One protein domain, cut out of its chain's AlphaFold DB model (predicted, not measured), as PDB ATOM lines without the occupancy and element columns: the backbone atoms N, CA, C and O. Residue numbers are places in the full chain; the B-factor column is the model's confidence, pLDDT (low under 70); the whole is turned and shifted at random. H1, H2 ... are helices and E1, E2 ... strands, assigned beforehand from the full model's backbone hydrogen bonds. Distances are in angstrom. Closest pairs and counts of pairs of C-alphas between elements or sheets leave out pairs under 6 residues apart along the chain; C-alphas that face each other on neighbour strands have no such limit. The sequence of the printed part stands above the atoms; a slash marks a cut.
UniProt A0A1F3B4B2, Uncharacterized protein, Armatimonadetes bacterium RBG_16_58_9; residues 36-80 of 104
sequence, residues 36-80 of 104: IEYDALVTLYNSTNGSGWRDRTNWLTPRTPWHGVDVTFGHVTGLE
ATOM      1  N   ILE A  36     -17.479  85.497  87.236       94.81
ATOM      2  CA  ILE A  36     -16.465  86.298  87.932       94.81
ATOM      3  C   ILE A  36     -15.348  85.443  88.551       94.81
ATOM      4  O   ILE A  36     -14.194  85.864  88.569       94.81
ATOM      5  N   GLU A  37     -15.662  84.241  89.039       95.12
ATOM      6  CA  GLU A  37     -14.668  83.314  89.592       95.12
ATOM      7  C   GLU A  37     -13.870  82.653  88.469       95.12
ATOM      8  O   GLU A  37     -12.646  82.555  88.551       95.12
ATOM      9  N   TYR A  38     -14.546  82.267  87.384       95.31
ATOM     10  CA  TYR A  38     -13.893  81.740  86.189       95.31
ATOM     11  C   TYR A  38     -12.911  82.757  85.585       95.31
ATOM     12  O   TYR A  38     -11.739  82.437  85.376       95.31
ATOM     13  N   ASP A  39     -13.349  83.998  85.380       95.50
ATOM     14  CA  ASP A  39     -12.533  85.090  84.844       95.50
ATOM     15  C   ASP A  39     -11.364  85.437  85.774       95.50
ATOM     16  O   ASP A  39     -10.253  85.722  85.308       95.50
ATOM     17  N   ALA A  40     -11.571  85.368  87.094       96.12
ATOM     18  CA  ALA A  40     -10.503  85.542  88.073       96.12
ATOM     19  C   ALA A  40      -9.442  84.435  87.960       96.12
ATOM     20  O   ALA A  40      -8.248  84.741  87.951       96.12
ATOM     21  N   LEU A  41      -9.844  83.169  87.807       95.12
ATOM     22  CA  LEU A  41      -8.911  82.056  87.598       95.12
ATOM     23  C   LEU A  41      -8.153  82.188  86.268       95.12
ATOM     24  O   LEU A  41      -6.937  81.994  86.229       95.12
ATOM     25  N   VAL A  42      -8.829  82.572  85.183       95.31
ATOM     26  CA  VAL A  42      -8.182  82.830  83.882       95.31
ATOM     27  C   VAL A  42      -7.163  83.968  83.995       95.31
ATOM     28  O   VAL A  42      -6.032  83.850  83.516       95.31
ATOM     29  N   THR A  43      -7.532  85.059  84.670       96.12
ATOM     30  CA  THR A  43      -6.636  86.194  84.928       96.12
ATOM     31  C   THR A  43      -5.425  85.758  85.748       96.12
ATOM     32  O   THR A  43      -4.292  86.099  85.404       96.12
ATOM     33  N   LEU A  44      -5.638  84.948  86.786       94.00
ATOM     34  CA  LEU A  44      -4.573  84.402  87.618       94.00
ATOM     35  C   LEU A  44      -3.585  83.563  86.801       94.00
ATOM     36  O   LEU A  44      -2.378  83.811  86.874       94.00
ATOM     37  N   TYR A  45      -4.086  82.628  85.991       93.00
ATOM     38  CA  TYR A  45      -3.274  81.794  85.103       93.00
ATOM     39  C   TYR A  45      -2.405  82.646  84.171       93.00
ATOM     40  O   TYR A  45      -1.201  82.424  84.055       93.00
ATOM     41  N   ASN A  46      -2.986  83.675  83.551       94.31
ATOM     42  CA  ASN A  46      -2.245  84.571  82.664       94.31
ATOM     43  C   ASN A  46      -1.209  85.425  83.422       94.31
ATOM     44  O   ASN A  46      -0.099  85.620  82.932       94.31
ATOM     45  N   SER A  47      -1.537  85.903  84.629       94.31
ATOM     46  CA  SER A  47      -0.674  86.797  85.424       94.31
ATOM     47  C   SER A  47       0.549  86.116  86.046       94.31
ATOM     48  O   SER A  47       1.546  86.773  86.335       94.31
ATOM     49  N   THR A  48       0.497  84.799  86.233       89.56
ATOM     50  CA  THR A  48       1.537  84.016  86.924       89.56
ATOM     51  C   THR A  48       2.315  83.106  85.975       89.56
ATOM     52  O   THR A  48       2.954  82.149  86.414       89.56
ATOM     53  N   ASN A  49       2.268  83.396  84.669       88.31
ATOM     54  CA  ASN A  49       2.889  82.582  83.626       88.31
ATOM     55  C   ASN A  49       2.424  81.112  83.689       88.31
ATOM     56  O   ASN A  49       3.235  80.193  83.800       88.31
ATOM     57  N   GLY A  50       1.110  80.889  83.595       85.38
ATOM     58  CA  GLY A  50       0.452  79.578  83.664       85.38
ATOM     59  C   GLY A  50       1.037  78.500  82.751       85.38
ATOM     60  O   GLY A  50       1.093  77.323  83.106       85.38
ATOM     61  N   SER A  51       1.577  78.896  81.596       88.19
ATOM     62  CA  SER A  51       2.312  77.992  80.704       88.19
ATOM     63  C   SER A  51       3.559  77.368  81.340       88.19
ATOM     64  O   SER A  51       3.956  76.276  80.939       88.19
ATOM     65  N   GLY A  52       4.170  78.045  82.315       87.69
ATOM     66  CA  GLY A  52       5.342  77.595  83.067       87.69
ATOM     67  C   GLY A  52       5.022  76.813  84.344       87.69
ATOM     68  O   GLY A  52       5.948  76.401  85.039       87.69
ATOM     69  N   TRP A  53       3.747  76.603  84.683       89.38
ATOM     70  CA  TRP A  53       3.379  75.798  85.847       89.38
ATOM     71  C   TRP A  53       3.743  74.325  85.648       89.38
ATOM     72  O   TRP A  53       3.713  73.804  84.528       89.38
ATOM     73  N   ARG A  54       4.073  73.646  86.754       87.88
ATOM     74  CA  ARG A  54       4.488  72.238  86.747       87.88
ATOM     75  C   ARG A  54       3.342  71.312  86.365       87.88
ATOM     76  O   ARG A  54       3.548  70.367  85.612       87.88
ATOM     77  N   ASP A  55       2.155  71.611  86.878       88.25
ATOM     78  CA  ASP A  55       0.916  70.963  86.478       88.25
ATOM     79  C   ASP A  55      -0.118  72.034  86.127       88.25
ATOM     80  O   ASP A  55      -0.515  72.844  86.962       88.25
ATOM     81  N   ARG A  56      -0.504  72.049  84.851       90.75
ATOM     82  CA  ARG A  56      -1.528  72.933  84.276       90.75
ATOM     83  C   ARG A  56      -2.640  72.127  83.612       90.75
ATOM     84  O   ARG A  56      -3.271  72.589  82.663       90.75
ATOM     85  N   THR A  57      -2.835  70.883  84.044       93.25
ATOM     86  CA  THR A  57      -3.780  69.969  83.406       93.25
ATOM     87  C   THR A  57      -5.178  70.587  83.366       93.25
ATOM     88  O   THR A  57      -5.693  71.080  84.369       93.25
ATOM     89  N   ASN A  58      -5.770  70.572  82.170       94.31
ATOM     90  CA  ASN A  58      -7.089  71.113  81.830       94.31
ATOM     91  C   ASN A  58      -7.283  72.639  81.956       94.31
ATOM     92  O   ASN A  58      -8.324  73.125  81.509       94.31
ATOM     93  N   TRP A  59      -6.313  73.405  82.465       94.00
ATOM     94  CA  TRP A  59      -6.408  74.869  82.524       94.00
ATOM     95  C   TRP A  59      -6.632  75.474  81.132       94.00
ATOM     96  O   TRP A  59      -5.998  75.063  80.159       94.00
ATOM     97  N   LEU A  60      -7.548  76.446  81.037       93.06
ATOM     98  CA  LEU A  60      -8.003  77.070  79.781       93.06
ATOM     99  C   LEU A  60      -8.592  76.090  78.746       93.06
ATOM    100  O   LEU A  60      -8.664  76.396  77.555       93.06
ATOM    101  N   THR A  61      -9.039  74.912  79.182       92.06
ATOM    102  CA  THR A  61      -9.749  73.941  78.337       92.06
ATOM    103  C   THR A  61     -11.179  73.736  78.845       92.06
ATOM    104  O   THR A  61     -11.464  74.026  80.009       92.06
ATOM    105  N   PRO A  62     -12.090  73.186  78.018       88.56
ATOM    106  CA  PRO A  62     -13.438  72.841  78.469       88.56
ATOM    107  C   PRO A  62     -13.484  71.597  79.375       88.56
ATOM    108  O   PRO A  62     -14.562  71.219  79.821       88.56
ATOM    109  N   ARG A  63     -12.353  70.915  79.618       91.88
ATOM    110  CA  ARG A  63     -12.304  69.741  80.500       91.88
ATOM    111  C   ARG A  63     -12.246  70.171  81.959       91.88
ATOM    112  O   ARG A  63     -11.554  71.123  82.304       91.88
ATOM    113  N   THR A  64     -12.913  69.404  82.812       87.75
ATOM    114  CA  THR A  64     -12.922  69.594  84.262       87.75
ATOM    115  C   THR A  64     -12.634  68.282  84.997       87.75
ATOM    116  O   THR A  64     -12.846  67.208  84.425       87.75
ATOM    117  N   PRO A  65     -12.133  68.347  86.244       90.06
ATOM    118  CA  PRO A  65     -11.698  69.560  86.947       90.06
ATOM    119  C   PRO A  65     -10.370  70.110  86.398       90.06
ATOM    120  O   PRO A  65      -9.587  69.395  85.761       90.06
ATOM    121  N   TRP A  66     -10.132  71.405  86.617       93.88
ATOM    122  CA  TRP A  66      -8.800  71.991  86.455       93.88
ATOM    123  C   TRP A  66      -7.909  71.508  87.595       93.88
ATOM    124  O   TRP A  66      -8.358  71.418  88.737       93.88
ATOM    125  N   HIS A  67      -6.655  71.169  87.293       93.25
ATOM    126  CA  HIS A  67      -5.742  70.688  88.328       93.25
ATOM    127  C   HIS A  67      -5.544  71.753  89.413       93.25
ATOM    128  O   HIS A  67      -5.220  72.900  89.095       93.25
ATOM    129  N   GLY A  68      -5.709  71.351  90.675       92.56
ATOM    130  CA  GLY A  68      -5.545  72.220  91.837       92.56
ATOM    131  C   GLY A  68      -6.705  73.186  92.083       92.56
ATOM    132  O   GLY A  68      -6.540  74.086  92.890       92.56
ATOM    133  N   VAL A  69      -7.850  73.048  91.403       95.00
ATOM    134  CA  VAL A  69      -9.050  73.860  91.668       95.00
ATOM    135  C   VAL A  69     -10.127  72.986  92.297       95.00
ATOM    136  O   VAL A  69     -10.627  72.064  91.652       95.00
ATOM    137  N   ASP A  70     -10.527  73.316  93.524       95.06
ATOM    138  CA  ASP A  70     -11.660  72.680  94.194       95.06
ATOM    139  C   ASP A  70     -12.915  73.532  94.023       95.06
ATOM    140  O   ASP A  70     -12.908  74.735  94.297       95.06
ATOM    141  N   VAL A  71     -14.005  72.893  93.597       95.06
ATOM    142  CA  VAL A  71     -15.317  73.527  93.447       95.06
ATOM    143  C   VAL A  71     -16.316  72.824  94.354       95.06
ATOM    144  O   VAL A  71     -16.544  71.621  94.232       95.06
ATOM    145  N   THR A  72     -16.946  73.577  95.252       95.50
ATOM    146  CA  THR A  72     -18.000  73.079  96.144       95.50
ATOM    147  C   THR A  72     -19.225  73.972  96.029       95.50
ATOM    148  O   THR A  72     -19.113  75.192  96.085       95.50
ATOM    149  N   PHE A  73     -20.406  73.375  95.852       93.81
ATOM    150  CA  PHE A  73     -21.670  74.106  95.675       93.81
ATOM    151  C   PHE A  73     -21.638  75.164  94.555       93.81
ATOM    152  O   PHE A  73     -22.315  76.182  94.649       93.81
ATOM    153  N   GLY A  74     -20.861  74.920  93.495       93.19
ATOM    154  CA  GLY A  74     -20.717  75.863  92.384       93.19
ATOM    155  C   GLY A  74     -19.816  77.057  92.691       93.19
ATOM    156  O   GLY A  74     -19.877  78.034  91.967       93.19
ATOM    157  N   HIS A  75     -18.981  77.002  93.728       95.44
ATOM    158  CA  HIS A  75     -18.000  78.043  94.036       95.44
ATOM    159  C   HIS A  75     -16.608  77.449  94.192       95.44
ATOM    160  O   HIS A  75     -16.460  76.329  94.687       95.44
ATOM    161  N   VAL A  76     -15.585  78.203  93.805       94.62
ATOM    162  CA  VAL A  76     -14.187  77.848  94.050       94.62
ATOM    163  C   VAL A  76     -13.915  77.919  95.553       94.62
ATOM    164  O   VAL A  76     -14.021  78.979  96.169       94.62
ATOM    165  N   THR A  77     -13.553  76.790  96.155       96.62
ATOM    166  CA  THR A  77     -13.264  76.681  97.595       96.62
ATOM    167  C   THR A  77     -11.809  76.355  97.902       96.62
ATOM    168  O   THR A  77     -11.379  76.527  99.042       96.62
ATOM    169  N   GLY A  78     -11.039  75.927  96.904       92.88
ATOM    170  CA  GLY A  78      -9.633  75.573  97.051       92.88
ATOM    171  C   GLY A  78      -8.853  75.877  95.782       92.88
ATOM    172  O   GLY A  78      -9.369  75.744  94.670       92.88
ATOM    173  N   LEU A  79      -7.614  76.326  95.967       92.69
ATOM    174  CA  LEU A  79      -6.699  76.618  94.878       92.69
ATOM    175  C   LEU A  79      -5.260  76.259  95.269       92.69
ATOM    176  O   LEU A  79      -4.680  76.885  96.155       92.69
ATOM    177  N   GLU A  80      -4.675  75.293  94.568       89.56
ATOM    178  CA  GLU A  80      -3.291  74.855  94.723       89.56
ATOM    179  C   GLU A  80      -2.513  75.078  93.420       89.56
ATOM    180  O   GLU A  80      -2.760  74.440  92.393       89.56
TER     181      GLU A  80
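What this domain is: This is residues 36 to 80 of the 104 residues of an uncharacterized protein of Armatimonadetes bacterium RBG_16_58_9 (UniProt A0A1F3B4B2). A two-stranded hairpin, E1 and E2, and one helix, H1, are joined by a long winding loop, residues 48 to 68. The loop reaches one end of the long axis at Gly 52, and the hairpin's turn reaches the other at Phe 73. The printed part has 45 residues, in the order H1, E1, E2; the sheet E1 - E2 is antiparallel. The class is mixed, helices and strands, with 21 residues in named elements, under half. The whole is compact, radius of gyration of the C-alphas 10.1 A, yet elongated, 30 by 19 by 18 A.

How they stand to each other: E1, residues 69 to 72, and E2, residues 75 to 79, form an antiparallel hairpin at 146 degrees, with N 70 and O 78 at 2.9 A and N 77 and O 70 at 2.8 A, within hydrogen-bond range. The closest C-alphas of H1, residues 36 to 47, and E2 are those of Glu 37 and Val 76, 7.1 A apart. In H1 every O i to N i+4 pair is within hydrogen-bond range.

Where its parts are: E1 is 10.0 A long and E2 11.4 A, ending at C-alpha 79 (-6.699, 76.618, 94.878). H1 is 16.0 A long, from C-alpha 36 at (-16.465, 86.298, 87.932).

The domain as a whole: The C-alphas farthest apart, of Gly 52 and Phe 73, are 30.0 A apart. The printed part has no cut; the link H1 to E1 is long and E1 to E2 tight. No printed residue is under 70 in pLDDT.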